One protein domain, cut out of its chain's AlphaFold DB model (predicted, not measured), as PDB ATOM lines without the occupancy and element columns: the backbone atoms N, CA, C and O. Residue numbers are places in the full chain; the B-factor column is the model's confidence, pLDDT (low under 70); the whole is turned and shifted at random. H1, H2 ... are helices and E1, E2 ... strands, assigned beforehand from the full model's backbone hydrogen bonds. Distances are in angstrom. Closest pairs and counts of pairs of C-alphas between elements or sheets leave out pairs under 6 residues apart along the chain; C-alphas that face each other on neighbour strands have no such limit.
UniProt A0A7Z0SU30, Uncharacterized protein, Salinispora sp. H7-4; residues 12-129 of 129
ATOM      1  N   ALA A  12      43.313  64.253 133.596       95.00
ATOM      2  CA  ALA A  12      43.130  62.829 133.785       95.00
ATOM      3  C   ALA A  12      43.740  62.067 132.604       95.00
ATOM      4  O   ALA A  12      43.493  62.390 131.440       95.00
ATOM      5  N   GLU A  13      44.511  61.031 132.905       94.75
ATOM      6  CA  GLU A  13      45.103  60.120 131.935       94.75
ATOM      7  C   GLU A  13      44.519  58.717 132.118       94.75
ATOM      8  O   GLU A  13      44.447  58.189 133.229       94.75
ATOM      9  N   ARG A  14      44.118  58.079 131.018       93.19
ATOM     10  CA  ARG A  14      43.819  56.649 130.974       93.19
ATOM     11  C   ARG A  14      44.903  55.940 130.187       93.19
ATOM     12  O   ARG A  14      44.991  56.082 128.971       93.19
ATOM     13  N   LEU A  15      45.662  55.096 130.868       90.94
ATOM     14  CA  LEU A  15      46.651  54.217 130.267       90.94
ATOM     15  C   LEU A  15      46.049  52.834 130.052       90.94
ATOM     16  O   LEU A  15      45.542  52.213 130.979       90.94
ATOM     17  N   THR A  16      46.144  52.318 128.835       87.44
ATOM     18  CA  THR A  16      45.791  50.935 128.512       87.44
ATOM     19  C   THR A  16      47.044  50.198 128.092       87.44
ATOM     20  O   THR A  16      47.706  50.550 127.114       87.44
ATOM     21  N   THR A  17      47.375  49.145 128.824       84.56
ATOM     22  CA  THR A  17      48.451  48.239 128.456       84.56
ATOM     23  C   THR A  17      47.889  47.088 127.631       84.56
ATOM     24  O   THR A  17      46.998  46.369 128.070       84.56
ATOM     25  N   ARG A  18      48.473  46.824 126.461       79.00
ATOM     26  CA  ARG A  18      48.185  45.624 125.665       79.00
ATOM     27  C   ARG A  18      49.464  44.867 125.345       79.00
ATOM     28  O   ARG A  18      50.523  45.453 125.123       79.00
ATOM     29  N   ARG A  19      49.378  43.536 125.302       74.81
ATOM     30  CA  ARG A  19      50.455  42.694 124.766       74.81
ATOM     31  C   ARG A  19      50.286  42.581 123.256       74.81
ATOM     32  O   ARG A  19      49.285  42.054 122.783       74.81
ATOM     33  N   GLN A  20      51.269  43.063 122.504       71.12
ATOM     34  CA  GLN A  20      51.360  42.881 121.062       71.12
ATOM     35  C   GLN A  20      52.382  41.772 120.770       71.12
ATOM     36  O   GLN A  20      53.595  41.966 120.866       71.12
ATOM     37  N   GLY A  21      51.878  40.581 120.438       67.94
ATOM     38  CA  GLY A  21      52.707  39.390 120.230       67.94
ATOM     39  C   GLY A  21      53.337  38.849 121.520       67.94
ATOM     40  O   GLY A  21      52.877  39.131 122.626       67.94
ATOM     41  N   LEU A  22      54.394  38.045 121.376       68.44
ATOM     42  CA  LEU A  22      55.024  37.319 122.488       68.44
ATOM     43  C   LEU A  22      55.881  38.193 123.423       68.44
ATOM     44  O   LEU A  22      56.142  37.773 124.546       68.44
ATOM     45  N   PHE A  23      56.306  39.393 123.001       63.75
ATOM     46  CA  PHE A  23      57.350  40.141 123.726       63.75
ATOM     47  C   PHE A  23      57.128  41.649 123.874       63.75
ATOM     48  O   PHE A  23      57.849  42.282 124.642       63.75
ATOM     49  N   ARG A  24      56.162  42.260 123.175       74.69
ATOM     50  CA  ARG A  24      56.014  43.722 123.192       74.69
ATOM     51  C   ARG A  24      54.812  44.147 124.028       74.69
ATOM     52  O   ARG A  24      53.670  43.879 123.672       74.69
ATOM     53  N   LYS A  25      55.078  44.842 125.134       79.88
ATOM     54  CA  LYS A  25      54.071  45.602 125.883       79.88
ATOM     55  C   LYS A  25      53.891  46.946 125.174       79.88
ATOM     56  O   LYS A  25      54.865  47.674 124.997       79.88
ATOM     57  N   VAL A  26      52.678  47.245 124.730       81.69
ATOM     58  CA  VAL A  26      52.306  48.543 124.159       81.69
ATOM     59  C   VAL A  26      51.423  49.242 125.177       81.69
ATOM     60  O   VAL A  26      50.462  48.648 125.659       81.69
ATOM     61  N   VAL A  27      51.768  50.478 125.520       84.62
ATOM     62  CA  VAL A  27      50.941  51.339 126.365       84.62
ATOM     63  C   VAL A  27      50.359  52.417 125.464       84.62
ATOM     64  O   VAL A  27      51.109  53.124 124.794       84.62
ATOM     65  N   THR A  28      49.036  52.494 125.399       88.00
ATOM     66  CA  THR A  28      48.305  53.581 124.738       88.00
ATOM     67  C   THR A  28      47.673  54.458 125.807       88.00
ATOM     68  O   THR A  28      47.161  53.921 126.788       88.00
ATOM     69  N   GLY A  29      47.712  55.777 125.627       89.25
ATOM     70  CA  GLY A  29      47.165  56.745 126.573       89.25
ATOM     71  C   GLY A  29      46.089  57.614 125.933       89.25
ATOM     72  O   GLY A  29      46.247  58.029 124.786       89.25
ATOM     73  N   ASP A  30      45.028  57.888 126.684       92.75
ATOM     74  CA  ASP A  30      44.092  58.982 126.425       92.75
ATOM     75  C   ASP A  30      44.254  60.026 127.537       92.75
ATOM     76  O   ASP A  30      44.365  59.660 128.707       92.75
ATOM     77  N   THR A  31      44.232  61.316 127.202       94.56
ATOM     78  CA  THR A  31      44.351  62.411 128.179       94.56
ATOM     79  C   THR A  31      43.212  63.400 127.985       94.56
ATOM     80  O   THR A  31      42.945  63.819 126.857       94.56
ATOM     81  N   VAL A  32      42.560  63.788 129.079       94.56
ATOM     82  CA  VAL A  32      41.496  64.801 129.099       94.56
ATOM     83  C   VAL A  32      41.733  65.813 130.217       94.56
ATOM     84  O   VAL A  32      42.389  65.507 131.211       94.56
ATOM     85  N   GLY A  33      41.202  67.026 130.058       92.56
ATOM     86  CA  GLY A  33      41.148  68.001 131.148       92.56
ATOM     87  C   GLY A  33      40.227  67.526 132.275       92.56
ATOM     88  O   GLY A  33      39.338  66.701 132.058       92.56
ATOM     89  N   LEU A  34      40.433  68.030 133.496       89.94
ATOM     90  CA  LEU A  34      39.590  67.671 134.651       89.94
ATOM     91  C   LEU A  34      38.145  68.186 134.536       89.94
ATOM     92  O   LEU A  34      37.264  67.724 135.261       89.94
ATOM     93  N   ASP A  35      37.902  69.142 133.639       89.06
ATOM     94  CA  ASP A  35      36.576  69.650 133.294       89.06
ATOM     95  C   ASP A  35      35.727  68.613 132.540       89.06
ATOM     96  O   ASP A  35      34.500  68.627 132.664       89.06
ATOM     97  N   ASP A  36      36.356  67.653 131.853       92.12
ATOM     98  CA  ASP A  36      35.676  66.515 131.221       92.12
ATOM     99  C   ASP A  36      35.407  65.378 132.222       92.12
ATOM    100  O   ASP A  36      35.881  64.236 132.120       92.12
ATOM    101  N   ARG A  37      34.606  65.706 133.236       89.25
ATOM    102  CA  ARG A  37      34.220  64.770 134.295       89.25
ATOM    103  C   ARG A  37      33.496  63.539 133.758       89.25
ATOM    104  O   ARG A  37      33.698  62.444 134.286       89.25
ATOM    105  N   ASP A  38      32.651  63.706 132.747       91.25
ATOM    106  CA  ASP A  38      31.856  62.609 132.196       91.25
ATOM    107  C   ASP A  38      32.748  61.546 131.545       91.25
ATOM    108  O   ASP A  38      32.525  60.346 131.754       91.25
ATOM    109  N   THR A  39      33.811  61.957 130.843       92.75
ATOM    110  CA  THR A  39      34.804  61.020 130.305       92.75
ATOM    111  C   THR A  39      35.544  60.273 131.413       92.75
ATOM    112  O   THR A  39      35.668  59.048 131.332       92.75
ATOM    113  N   VAL A  40      35.968  60.955 132.482       90.19
ATOM    114  CA  VAL A  40      36.677  60.309 133.604       90.19
ATOM    115  C   VAL A  40      35.775  59.320 134.349       90.19
ATOM    116  O   VAL A  40      36.176  58.181 134.595       90.19
ATOM    117  N   VAL A  41      34.531  59.703 134.658       88.25
ATOM    118  CA  VAL A  41      33.530  58.810 135.276       88.25
ATOM    119  C   VAL A  41      33.306  57.573 134.407       88.25
ATOM    120  O   VAL A  41      33.235  56.452 134.918       88.25
ATOM    121  N   ARG A  42      33.210  57.756 133.086       90.25
ATOM    122  CA  ARG A  42      33.073  56.647 132.142       90.25
ATOM    123  C   ARG A  42      34.283  55.717 132.192       90.25
ATOM    124  O   ARG A  42      34.088  54.509 132.296       90.25
ATOM    125  N   TRP A  43      35.506  56.248 132.196       91.12
ATOM    126  CA  TRP A  43      36.716  55.433 132.332       91.12
ATOM    127  C   TRP A  43      36.743  54.631 133.633       91.12
ATOM    128  O   TRP A  43      37.033  53.440 133.592       91.12
ATOM    129  N   LEU A  44      36.381  55.233 134.769       86.25
ATOM    130  CA  LEU A  44      36.309  54.534 136.059       86.25
ATOM    131  C   LEU A  44      35.289  53.387 136.042       86.25
ATOM    132  O   LEU A  44      35.552  52.306 136.571       86.25
ATOM    133  N   ARG A  45      34.142  53.595 135.386       84.56
ATOM    134  CA  ARG A  45      33.123  52.553 135.194       84.56
ATOM    135  C   ARG A  45      33.578  51.461 134.239       84.56
ATOM    136  O   ARG A  45      33.207  50.315 134.442       84.56
ATOM    137  N   GLU A  46      34.360  51.783 133.218       86.06
ATOM    138  CA  GLU A  46      34.880  50.817 132.241       86.06
ATOM    139  C   GLU A  46      36.143  50.089 132.739       86.06
ATOM    140  O   GLU A  46      36.470  49.023 132.223       86.06
ATOM    141  N   LEU A  47      36.802  50.597 133.789       82.56
ATOM    142  CA  LEU A  47      38.101  50.123 134.286       82.56
ATOM    143  C   LEU A  47      38.142  48.622 134.619       82.56
ATOM    144  O   LEU A  47      39.192  47.991 134.560       82.56
ATOM    145  N   HIS A  48      37.001  48.035 134.977       72.75
ATOM    146  CA  HIS A  48      36.892  46.615 135.311       72.75
ATOM    147  C   HIS A  48      36.676  45.700 134.097       72.75
ATOM    148  O   HIS A  48      36.745  44.478 134.239       72.75
ATOM    149  N   GLN A  49      36.354  46.267 132.931       73.31
ATOM    150  CA  GLN A  49      35.961  45.519 131.735       73.31
ATOM    151  C   GLN A  49      37.171  45.031 130.935       73.31
ATOM    152  O   GLN A  49      37.109  43.963 130.325       73.31
ATOM    153  N   GLU A  50      38.283  45.764 130.971       67.75
ATOM    154  CA  GLU A  50      39.543  45.357 130.351       67.75
ATOM    155  C   GLU A  50      40.619  45.100 131.417       67.75
ATOM    156  O   GLU A  50      40.624  45.689 132.497       67.75
ATOM    157  N   ARG A  51      41.544  44.180 131.122       67.75
ATOM    158  CA  ARG A  51      42.738  43.978 131.950       67.75
ATOM    159  C   ARG A  51      43.782  45.038 131.615       67.75
ATOM    160  O   ARG A  51      43.894  45.445 130.463       67.75
ATOM    161  N   ASP A  52      44.578  45.397 132.616       78.69
ATOM    162  CA  ASP A  52      45.760  46.251 132.491       78.69
ATOM    163  C   ASP A  52      45.448  47.701 132.059       78.69
ATOM    164  O   ASP A  52      46.232  48.338 131.345       78.69
ATOM    165  N   GLN A  53      44.303  48.230 132.499       86.94
ATOM    166  CA  GLN A  53      43.977  49.651 132.390       86.94
ATOM    167  C   GLN A  53      44.323  50.382 133.692       86.94
ATOM    168  O   GLN A  53      44.127  49.848 134.778       86.94
ATOM    169  N   THR A  54      44.794  51.618 133.594       90.62
ATOM    170  CA  THR A  54      45.068  52.496 134.733       90.62
ATOM    171  C   THR A  54      44.446  53.851 134.451       90.62
ATOM    172  O   THR A  54      44.640  54.397 133.368       90.62
ATOM    173  N   VAL A  55      43.725  54.406 135.419       93.12
ATOM    174  CA  VAL A  55      43.282  55.804 135.380       93.12
ATOM    175  C   VAL A  55      44.105  56.581 136.395       93.12
ATOM    176  O   VAL A  55      44.246  56.145 137.538       93.12
ATOM    177  N   ILE A  56      44.660  57.707 135.964       94.62
ATOM    178  CA  ILE A  56      45.496  58.605 136.752       94.62
ATOM    179  C   ILE A  56      44.866  59.991 136.697       94.62
ATOM    180  O   ILE A  56      44.503  60.469 135.629       94.62
ATOM    181  N   ILE A  57      44.728  60.637 137.845       94.88
ATOM    182  CA  ILE A  57      44.353  62.043 137.949       94.88
ATOM    183  C   ILE A  57      45.586  62.786 138.431       94.88
ATOM    184  O   ILE A  57      46.073  62.513 139.527       94.88
ATOM    185  N   HIS A  58      46.076  63.709 137.615       94.12
ATOM    186  CA  HIS A  58      47.160  64.619 137.949       94.12
ATOM    187  C   HIS A  58      46.569  65.933 138.444       94.12
ATOM    188  O   HIS A  58      45.676  66.482 137.796       94.12
ATOM    189  N   ARG A  59      47.063  66.404 139.589       92.38
ATOM    190  CA  ARG A  59      46.743  67.691 140.210       92.38
ATOM    191  C   ARG A  59      48.030  68.416 140.594       92.38
ATOM    192  O   ARG A  59      49.103  67.821 140.705       92.38
ATOM    193  N   SER A  60      47.918  69.699 140.927       90.19
ATOM    194  CA  SER A  60      49.043  70.490 141.446       90.19
ATOM    195  C   SER A  60      49.681  69.931 142.725       90.19
ATOM    196  O   SER A  60      50.855  70.190 142.963       90.19
ATOM    197  N   TRP A  61      48.921  69.207 143.553       89.88
ATOM    198  CA  TRP A  61      49.394  68.613 144.811       89.88
ATOM    199  C   TRP A  61      49.956  67.192 144.654       89.88
ATOM    200  O   TRP A  61      50.451  66.626 145.627       89.88
ATOM    201  N   GLY A  62      49.849  66.588 143.468       92.31
ATOM    202  CA  GLY A  62      50.255  65.204 143.257       92.31
ATOM    203  C   GLY A  62      49.399  64.471 142.234       92.31
ATOM    204  O   GLY A  62      48.844  65.045 141.302       92.31
ATOM    205  N   SER A  63      49.317  63.156 142.358       94.00
ATOM    206  CA  SER A  63      48.538  62.309 141.466       94.00
ATOM    207  C   SER A  63      47.878  61.182 142.234       94.00
ATOM    208  O   SER A  63      48.453  60.655 143.181       94.00
ATOM    209  N   VAL A  64      46.687  60.783 141.807       94.25
ATOM    210  CA  VAL A  64      45.981  59.609 142.331       94.25
ATOM    211  C   VAL A  64      45.729  58.662 141.178       94.25
ATOM    212  O   VAL A  64      45.234  59.078 140.131       94.25
ATOM    213  N   CYS A  65      46.070  57.390 141.352       92.50
ATOM    214  CA  CYS A  65      45.857  56.379 140.336       92.50
ATOM    215  C   CYS A  65      45.183  55.124 140.873       92.50
ATOM    216  O   CYS A  65      45.313  54.734 142.036       92.50
ATOM    217  N   VAL A  66      44.468  54.477 139.962       91.88
ATOM    218  CA  VAL A  66      43.737  53.238 140.187       91.88
ATOM    219  C   VAL A  66      43.984  52.298 139.013       91.88
ATOM    220  O   VAL A  66      43.990  52.722 137.855       91.88
ATOM    221  N   VAL A  67      44.188  51.015 139.310       85.62
ATOM    222  CA  VAL A  67      44.491  49.981 138.312       85.62
ATOM    223  C   VAL A  67      43.326  48.998 138.193       85.62
ATOM    224  O   VAL A  67      42.844  48.443 139.180       85.62
ATOM    225  N   GLY A  68      42.888  48.768 136.960       79.94
ATOM    226  CA  GLY A  68      41.959  47.723 136.558       79.94
ATOM    227  C   GLY A  68      42.693  46.426 136.226       79.94
ATOM    228  O   GLY A  68      43.305  46.285 135.167       79.94
ATOM    229  N   GLU A  69      42.602  45.437 137.114       73.50
ATOM    230  CA  GLU A  69      43.214  44.110 136.928       73.50
ATOM    231  C   GLU A  69      42.185  43.043 136.498       73.50
ATOM    232  O   GLU A  69      42.225  41.891 136.934       73.50
ATOM    233  N   GLY A  70      41.206  43.415 135.662       71.06
ATOM    234  CA  GLY A  70      40.123  42.510 135.239       71.06
ATOM    235  C   GLY A  70      39.142  42.133 136.357       71.06
ATOM    236  O   GLY A  70      38.465  41.107 136.272       71.06
ATOM    237  N   ARG A  71      39.098  42.947 137.414       75.75
ATOM    238  CA  ARG A  71      38.077  42.970 138.467       75.75
ATOM    239  C   ARG A  71      37.723  44.426 138.764       75.75
ATOM    240  O   ARG A  71      38.452  45.326 138.354       75.75
ATOM    241  N   ALA A  72      36.630  44.652 139.491       76.44
ATOM    242  CA  ALA A  72      36.311  45.988 139.982       76.44
ATOM    243  C   ALA A  72      37.498  46.552 140.787       76.44
ATOM    244  O   ALA A  72      38.081  45.804 141.577       76.44
ATOM    245  N   PRO A  73      37.888  47.818 140.565       79.12
ATOM    246  CA  PRO A  73      39.056  48.388 141.214       79.12
ATOM    247  C   PRO A  73      38.821  48.500 142.722       79.12
ATOM    248  O   PRO A  73      37.738  48.876 143.167       79.12
ATOM    249  N   THR A  74      39.836  48.155 143.505       83.06
ATOM    250  CA  THR A  74      39.745  48.101 144.975       83.06
ATOM    251  C   THR A  74      40.904  48.781 145.687       83.06
ATOM    252  O   THR A  74      40.917  48.857 146.913       83.06
ATOM    253  N   ASP A  75      41.892  49.247 144.932       87.38
ATOM    254  CA  ASP A  75      43.164  49.710 145.457       87.38
ATOM    255  C   ASP A  75      43.552  51.000 144.729       87.38
ATOM    256  O   ASP A  75      43.402  51.104 143.509       87.38
ATOM    257  N   ILE A  76      44.010  51.986 145.499       91.62
ATOM    258  CA  ILE A  76      44.412  53.310 145.021       91.62
ATOM    259  C   ILE A  76      45.813  53.605 145.542       91.62
ATOM    260  O   ILE A  76      46.131  53.317 146.702       91.62
ATOM    261  N   MET A  77      46.619  54.225 144.688       92.81
ATOM    262  CA  MET A  77      47.901  54.809 145.050       92.81
ATOM    263  C   MET A  77      47.854  56.317 144.810       92.81
ATOM    264  O   MET A  77      47.263  56.782 143.838       92.81
ATOM    265  N   MET A  78      48.470  57.074 145.705       94.69
ATOM    266  CA  MET A  78      48.660  58.512 145.582       94.69
ATOM    267  C   MET A  78      50.153  58.814 145.603       94.69
ATOM    268  O   MET A  78      50.882  58.250 146.413       94.69
ATOM    269  N   THR A  79      50.597  59.719 144.746       93.88
ATOM    270  CA  THR A  79      51.962  60.243 144.733       93.88
ATOM    271  C   THR A  79      51.883  61.743 144.965       93.88
ATOM    272  O   THR A  79      51.181  62.422 144.226       93.88
ATOM    273  N   GLU A  80      52.551  62.266 145.987       91.38
ATOM    274  CA  GLU A  80      52.657  63.714 146.200       91.38
ATOM    275  C   GLU A  80      53.637  64.340 145.194       91.38
ATOM    276  O   GLU A  80      54.413  63.644 144.536       91.38
ATOM    277  N   ASP A  81      53.592  65.662 145.048       87.81
ATOM    278  CA  ASP A  81      54.486  66.417 144.162       87.81
ATOM    279  C   ASP A  81      55.978  66.246 144.511       87.81
ATOM    280  O   ASP A  81      56.833  66.278 143.625       87.81
ATOM    281  N   ASP A  82      56.285  65.991 145.784       88.88
ATOM    282  CA  ASP A  82      57.624  65.652 146.277       88.88
ATOM    283  C   ASP A  82      58.052  64.192 146.031       88.88
ATOM    284  O   ASP A  82      59.168  63.796 146.382       88.88
ATOM    285  N   GLY A  83      57.189  63.391 145.400       87.94
ATOM    286  CA  GLY A  83      57.448  62.002 145.036       87.94
ATOM    287  C   GLY A  83      57.129  60.976 146.124       87.94
ATOM    288  O   GLY A  83      57.286  59.777 145.867       87.94
ATOM    289  N   ARG A  84      56.664  61.381 147.316       92.00
ATOM    290  CA  ARG A  84      56.210  60.424 148.339       92.00
ATOM    291  C   ARG A  84      54.977  59.673 147.865       92.00
ATOM    292  O   ARG A  84      54.028  60.265 147.356       92.00
ATOM    293  N   MET A  85      54.990  58.361 148.063       93.06
ATOM    294  CA  MET A  85      53.910  57.474 147.648       93.06
ATOM    295  C   MET A  85      53.119  56.988 148.853       93.06
ATOM    296  O   MET A  85      53.674  56.599 149.879       93.06
ATOM    297  N   TRP A  86      51.806  56.966 148.687       93.19
ATOM    298  CA  TRP A  86      50.840  56.569 149.690       93.19
ATOM    299  C   TRP A  86      49.888  55.551 149.079       93.19
ATOM    300  O   TRP A  86      49.471  55.683 147.929       93.19
ATOM    301  N   TYR A  87      49.497  54.545 149.848       90.75
ATOM    302  CA  TYR A  87      48.421  53.641 149.472       90.75
ATOM    303  C   TYR A  87      47.176  53.921 150.307       90.75
ATOM    304  O   TYR A  87      47.254  54.262 151.491       90.75
ATOM    305  N   ALA A  88      46.021  53.756 149.672       91.38
ATOM    306  CA  ALA A  88      44.738  53.873 150.337       91.38
ATOM    307  C   ALA A  88      44.468  52.653 151.228       91.38
ATOM    308  O   ALA A  88      44.554  51.507 150.781       91.38
ATOM    309  N   ALA A  89      44.081  52.895 152.475       87.25
ATOM    310  CA  ALA A  89      43.665  51.884 153.435       87.25
ATOM    311  C   ALA A  89      42.338  52.286 154.092       87.25
ATOM    312  O   ALA A  89      42.069  53.463 154.330       87.25
ATOM    313  N   ARG A  90      41.493  51.312 154.446       83.50
ATOM    314  CA  ARG A  90      40.337  51.606 155.312       83.50
ATOM    315  C   ARG A  90      40.818  51.963 156.712       83.50
ATOM    316  O   ARG A  90      41.741  51.326 157.222       83.50
ATOM    317  N   ALA A  91      40.143  52.925 157.337       80.50
ATOM    318  CA  ALA A  91      40.457  53.362 158.691       80.50
ATOM    319  C   ALA A  91      40.516  52.167 159.660       80.50
ATOM    320  O   ALA A  91      39.557  51.396 159.767       80.50
ATOM    321  N   GLY A  92      41.655  51.978 160.329       78.88
ATOM    322  CA  GLY A  92      41.862  50.862 161.265       78.88
ATOM    323  C   GLY A  92      42.031  49.477 160.617       78.88
ATOM    324  O   GLY A  92      42.065  48.465 161.326       78.88
ATOM    325  N   SER A  93      42.167  49.398 159.289       80.38
ATOM    326  CA  SER A  93      42.405  48.144 158.568       80.38
ATOM    327  C   SER A  93      43.737  47.512 158.978       80.38
ATOM    328  O   SER A  93      44.795  48.147 158.922       80.38
ATOM    329  N   LYS A  94      43.693  46.225 159.339       80.56
ATOM    330  CA  LYS A  94      44.872  45.351 159.492       80.56
ATOM    331  C   LYS A  94      45.114  44.483 158.252       80.56
ATOM    332  O   LYS A  94      45.947  43.580 158.283       80.56
ATOM    333  N   ILE A  95      44.343  44.703 157.186       77.62
ATOM    334  CA  ILE A  95      44.452  43.934 155.950       77.62
ATOM    335  C   ILE A  95      45.786  44.307 155.285       77.62
ATOM    336  O   ILE A  95      46.040  45.494 155.089       77.62
ATOM    337  N   PRO A  96      46.633  43.333 154.907       78.81
ATOM    338  CA  PRO A  96      47.869  43.628 154.190       78.81
ATOM    339  C   PRO A  96      47.588  44.362 152.877       78.81
ATOM    340  O   PRO A  96      46.671  43.972 152.158       78.81
ATOM    341  N   GLN A  97      48.431  45.332 152.521       75.25
ATOM    342  CA  GLN A  97      48.337  46.131 151.287       75.25
ATOM    343  C   GLN A  97      48.132  45.294 150.011       75.25
ATOM    344  O   GLN A  97      47.463  45.724 149.085       75.25
ATOM    345  N   LYS A  98      48.659  44.060 149.967       75.50
ATOM    346  CA  LYS A  98      48.503  43.131 148.828       75.50
ATOM    347  C   LYS A  98      47.067  42.636 148.608       75.50
ATOM    348  O   LYS A  98      46.831  41.832 147.706       75.50
ATOM    349  N   ARG A  99      46.130  42.999 149.482       79.38
ATOM    350  CA  ARG A  99      44.721  42.632 149.389       79.38
ATOM    351  C   ARG A  99      43.867  43.889 149.232       79.38
ATOM    352  O   ARG A  99      44.224  44.890 149.852       79.38
ATOM    353  N   PRO A 100      42.724  43.769 148.525       80.50
ATOM    354  CA  PRO A 100      41.733  44.829 148.371       80.50
ATOM    355  C   PRO A 100      41.510  45.618 149.657       80.50
ATOM    356  O   PRO A 100      41.043  45.049 150.653       80.50
ATOM    357  N   GLN A 101      41.863  46.901 149.640       86.62
ATOM    358  CA  GLN A 101      41.667  47.774 150.796       86.62
ATOM    359  C   GLN A 101      40.313  48.464 150.777       86.62
ATOM    360  O   GLN A 101      39.713  48.592 151.838       86.62
ATOM    361  N   LEU A 102      39.830  48.878 149.607       89.44
ATOM    362  CA  LEU A 102      38.583  49.616 149.429       89.44
ATOM    363  C   LEU A 102      37.558  48.793 148.637       89.44
ATOM    364  O   LEU A 102      37.888  47.855 147.908       89.44
ATOM    365  N   THR A 103      36.292  49.166 148.755       88.50
ATOM    366  CA  THR A 103      35.234  48.733 147.835       88.50
ATOM    367  C   THR A 103      35.266  49.562 146.540       88.50
ATOM    368  O   THR A 103      35.759  50.690 146.550       88.50
ATOM    369  N   PRO A 104      34.689  49.076 145.426       86.25
ATOM    370  CA  PRO A 104      34.657  49.838 144.174       86.25
ATOM    371  C   PRO A 104      33.971  51.206 144.283       86.25
ATOM    372  O   PRO A 104      34.410  52.164 143.659       86.25
ATOM    373  N   ALA A 105      32.928  51.318 145.113       87.06
ATOM    374  CA  ALA A 105      32.244  52.589 145.357       87.06
ATOM    375  C   ALA A 105      33.117  53.575 146.152       87.06
ATOM    376  O   ALA A 105      33.124  54.770 145.870       87.06
ATOM    377  N   GLU A 106      33.879  53.073 147.128       91.44
ATOM    378  CA  GLU A 106      34.861  53.866 147.875       91.44
ATOM    379  C   GLU A 106      36.007  54.329 146.958       91.44
ATOM    380  O   GLU A 106      36.448  55.469 147.064       91.44
ATOM    381  N   VAL A 107      36.445  53.491 146.011       91.06
ATOM    382  CA  VAL A 107      37.422  53.885 144.985       91.06
ATOM    383  C   VAL A 107      36.879  55.000 144.095       91.06
ATOM    384  O   VAL A 107      37.549  56.013 143.906       91.06
ATOM    385  N   GLU A 108      35.666  54.834 143.558       89.25
ATOM    386  CA  GLU A 108      35.019  55.852 142.722       89.25
ATOM    387  C   GLU A 108      34.907  57.182 143.476       89.25
ATOM    388  O   GLU A 108      35.235  58.227 142.921       89.25
ATOM    389  N   HIS A 109      34.537  57.146 144.758       91.75
ATOM    390  CA  HIS A 109      34.464  58.339 145.597       91.75
ATOM    391  C   HIS A 109      35.800  59.093 145.680       91.75
ATOM    392  O   HIS A 109      35.832  60.291 145.410       91.75
ATOM    393  N   VAL A 110      36.899  58.394 145.981       93.75
ATOM    394  CA  VAL A 110      38.240  59.000 146.111       93.75
ATOM    395  C   VAL A 110      38.727  59.568 144.780       93.75
ATOM    396  O   VAL A 110      39.270  60.671 144.736       93.75
ATOM    397  N   MET A 111      38.504  58.846 143.678       93.00
ATOM    398  CA  MET A 111      38.866  59.331 142.344       93.00
ATOM    399  C   MET A 111      38.061  60.586 141.969       93.00
ATOM    400  O   MET A 111      38.617  61.528 141.409       93.00
ATOM    401  N   LEU A 112      36.769  60.646 142.306       91.00
ATOM    402  CA  LEU A 112      35.943  61.834 142.066       91.00
ATOM    403  C   LEU A 112      36.319  63.017 142.965       91.00
ATOM    404  O   LEU A 112      36.249  64.164 142.517       91.00
ATOM    405  N   GLU A 113      36.736  62.762 144.205       93.12
ATOM    406  CA  GLU A 113      37.297  63.792 145.082       93.12
ATOM    407  C   GLU A 113      38.580  64.365 144.468       93.12
ATOM    408  O   GLU A 113      38.667  65.575 144.281       93.12
ATOM    409  N   ALA A 114      39.522  63.520 144.035       92.81
ATOM    410  CA  ALA A 114      40.754  63.964 143.374       92.81
ATOM    411  C   ALA A 114      40.486  64.766 142.083       92.81
ATOM    412  O   ALA A 114      41.184  65.739 141.789       92.81
ATOM    413  N   LEU A 115      39.449  64.390 141.331       91.00
ATOM    414  CA  LEU A 115      39.032  65.093 140.117       91.00
ATOM    415  C   LEU A 115      38.540  66.519 140.403       91.00
ATOM    416  O   LEU A 115      38.769  67.419 139.603       91.00
ATOM    417  N   THR A 116      37.858  66.730 141.529       89.06
ATOM    418  CA  THR A 116      37.122  67.977 141.810       89.06
ATOM    419  C   THR A 116      37.779  68.870 142.859       89.06
ATOM    420  O   THR A 116      37.484  70.059 142.906       89.06
ATOM    421  N   SER A 117      38.677  68.326 143.678       88.31
ATOM    422  CA  SER A 117      39.301  69.019 144.804       88.31
ATOM    423  C   SER A 117      40.676  69.589 144.456       88.31
ATOM    424  O   SER A 117      41.557  68.887 143.958       88.31
ATOM    425  N   ASP A 118      40.900  70.849 144.826       86.38
ATOM    426  CA  ASP A 118      42.208  71.516 144.719       86.38
ATOM    427  C   ASP A 118      43.186  71.095 145.828       86.38
ATOM    428  O   ASP A 118      44.345  71.507 145.843       86.38
ATOM    429  N   THR A 119      42.736  70.258 146.762       89.44
ATOM    430  CA  THR A 119      43.565  69.656 147.810       89.44
ATOM    431  C   THR A 119      43.548  68.140 147.710       89.44
ATOM    432  O   THR A 119      42.551  67.562 147.268       89.44
ATOM    433  N   ARG A 120      44.615  67.485 148.186       90.00
ATOM    434  CA  ARG A 120      44.674  66.019 148.256       90.00
ATOM    435  C   ARG A 120      43.451  65.440 148.998       90.00
ATOM    436  O   ARG A 120      43.044  66.043 150.003       90.00
ATOM    437  N   PRO A 121      42.903  64.287 148.564       91.56
ATOM    438  CA  PRO A 121      41.804  63.632 149.262       91.56
ATOM    439  C   PRO A 121      42.164  63.355 150.722       91.56
ATOM    440  O   PRO A 121      43.235  62.817 151.009       91.56
ATOM    441  N   GLN A 122      41.298  63.735 151.660       89.88
ATOM    442  CA  GLN A 122      41.559  63.510 153.096       89.88
ATOM    443  C   GLN A 122      41.099  62.129 153.565       89.88
ATOM    444  O   GLN A 122      41.516  61.654 154.621       89.88
ATOM    445  N   TRP A 123      40.237  61.498 152.776       89.19
ATOM    446  CA  TRP A 123      39.766  60.140 152.961       89.19
ATOM    447  C   TRP A 123      40.199  59.316 151.735       89.19
ATOM    448  O   TRP A 123      40.196  59.846 150.623       89.19
ATOM    449  N   PRO A 124      40.610  58.045 151.886       90.12
ATOM    450  CA  PRO A 124      40.561  57.197 153.074       90.12
ATOM    451  C   PRO A 124      41.813  57.381 153.952       90.12
ATOM    452  O   PRO A 124      42.460  58.421 153.905       90.12
ATOM    453  N   GLU A 125      42.155  56.406 154.801       91.19
ATOM    454  CA  GLU A 125      43.419  56.459 155.547       91.19
ATOM    455  C   GLU A 125      44.582  56.269 154.561       91.19
ATOM    456  O   GLU A 125      44.650  55.254 153.867       91.19
ATOM    457  N   TRP A 126      45.497  57.235 154.495       91.12
ATOM    458  CA  TRP A 126      46.689  57.159 153.650       91.12
ATOM    459  C   TRP A 126      47.870  56.611 154.438       91.12
ATOM    460  O   TRP A 126      48.199  57.113 155.514       91.12
ATOM    461  N   ARG A 127      48.524  55.588 153.891       90.12
ATOM    462  CA  ARG A 127      49.705  54.964 154.495       90.12
ATOM    463  C   ARG A 127      50.874  55.030 153.532       90.12
ATOM    464  O   ARG A 127      50.713  54.717 152.360       90.12
ATOM    465  N   GLU A 128      52.025  55.451 154.032       89.19
ATOM    466  CA  GLU A 128      53.244  55.571 153.233       89.19
ATOM    467  C   GLU A 128      53.691  54.192 152.714       89.19
ATOM    468  O   GLU A 128      53.508  53.179 153.405       89.19
ATOM    469  N   PHE A 129      54.188  54.162 151.472       81.62
ATOM    470  CA  PHE A 129      54.656  52.957 150.777       81.62
ATOM    471  C   PHE A 129      56.066  52.537 151.213       81.62
ATOM    472  O   PHE A 129      56.948  53.418 151.302       81.62
TER     473      PHE A 129
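Overview. This is residues 12 to 129 of the 129 residues of an uncharacterized protein of Salinispora sp. H7-4 (UniProt A0A7Z0SU30). One twisted sheet of seven strands has two helices, H1 and H2, side by side over one face, while its other face has no named helix. The hairpin of E1 and E2 makes one end of the sheet and the short strand E7 the other, and a long loop, residues 90 to 103, lies beyond E6 on the way to H2. The printed part has 118 residues, with E1, E2, H1, E3, E4, E5, E6, H2 and E7 in that order along the chain. Across the sheet the order is E2, E1, E3, E4, E5, E6, E7, all antiparallel, and the class is mixed, helices and strands. The whole is compact, with a radius of gyration of the C-alphas of 14.1 A and spans of 43 by 33 by 28 A.

Along the chain. Find C-alpha 12 at (43.130, 62.829, 133.785); from there strand E1, residues 12 to 20, runs 25.1 A. After a tight link, E2, residues 24 to 33, runs 29.6 A and ends at C-alpha 33, at (41.148, 68.001, 131.148). Next comes helix H1, residues 37 to 46, 14.1 A long. E3, residues 51 to 59, covers 25.4 A, and E4, residues 62 to 69, covers 23.1 A. Two shorter strands follow, E5, residues 76 to 80, 13.3 A, and E6, residues 85 to 89, 13.0 A. Helix H2, residues 104 to 116, is 18.5 A long. Strand E7, residues 125 to 128, spans 10.1 A and ends at C-alpha 128, at (53.244, 55.571, 153.233).

Arrangement. Begin with the sheet, whose edge strands are E2 and E7; from edge to edge its strands' lines turn by 132 degrees. In the hairpin of E1 and E2, look at N 14 and O 30, 2.8 A apart. E1 is also the antiparallel neighbour of E3, with N 15 and O 54 at 2.8 A. E3, E4, E5 and E6 form a meander, each strand the antiparallel neighbour of the one before: compare N 57 and O 64, 2.8 A, N 65 and O 77, 2.8 A, and N 78 and O 86, 2.8 A. E7 is the antiparallel neighbour of E6, with N 87 and O 127 within hydrogen-bond range at 2.8 A. E2, H1 and E3 are a split strand-helix-strand unit, two strands running the same way with E1 between them in the sheet, and its crossover is right-handed. H1 and H2 are on the same face, giving two layers, helices on one face of a sheet. H1 has a height over the sheet of 9.1 A and lies over E1 and E3; its closest C-alphas to E1 are those of Val 40 and Ala 12, 6.9 A. On the local plane it stands at 31 degrees to E1, only just slantwise to the strands. H2 has a height over the sheet of 8.9 A and lies over E4 and, only just, with 3 C-alphas, over E3; the closest C-alphas of H2 and E4 are those of Ala 114 and Val 64, 6.9 A. On the local plane it stands at 29 degrees to E4, only just along the strands. H1 and H2 only just touch, with 3 pairs of C-alphas within 8 A, closest at Leu 44 and Glu 108, 6.9 A; they run opposite ways at a shallow tilt of 23 degrees. In both helices every O i to N i+4 pair is within hydrogen-bond range. E2 and E7 are apart.

Size, cuts and confidence. The two C-alphas farthest apart are those of Gly 21 and Gly 92, 44.0 A. The printed part has no cut; the link from E6 to H2, 14 residues, is long. The mean pLDDT of the printed part is 86.5, and residues 21 to 23 and 50 to 51 are under 70.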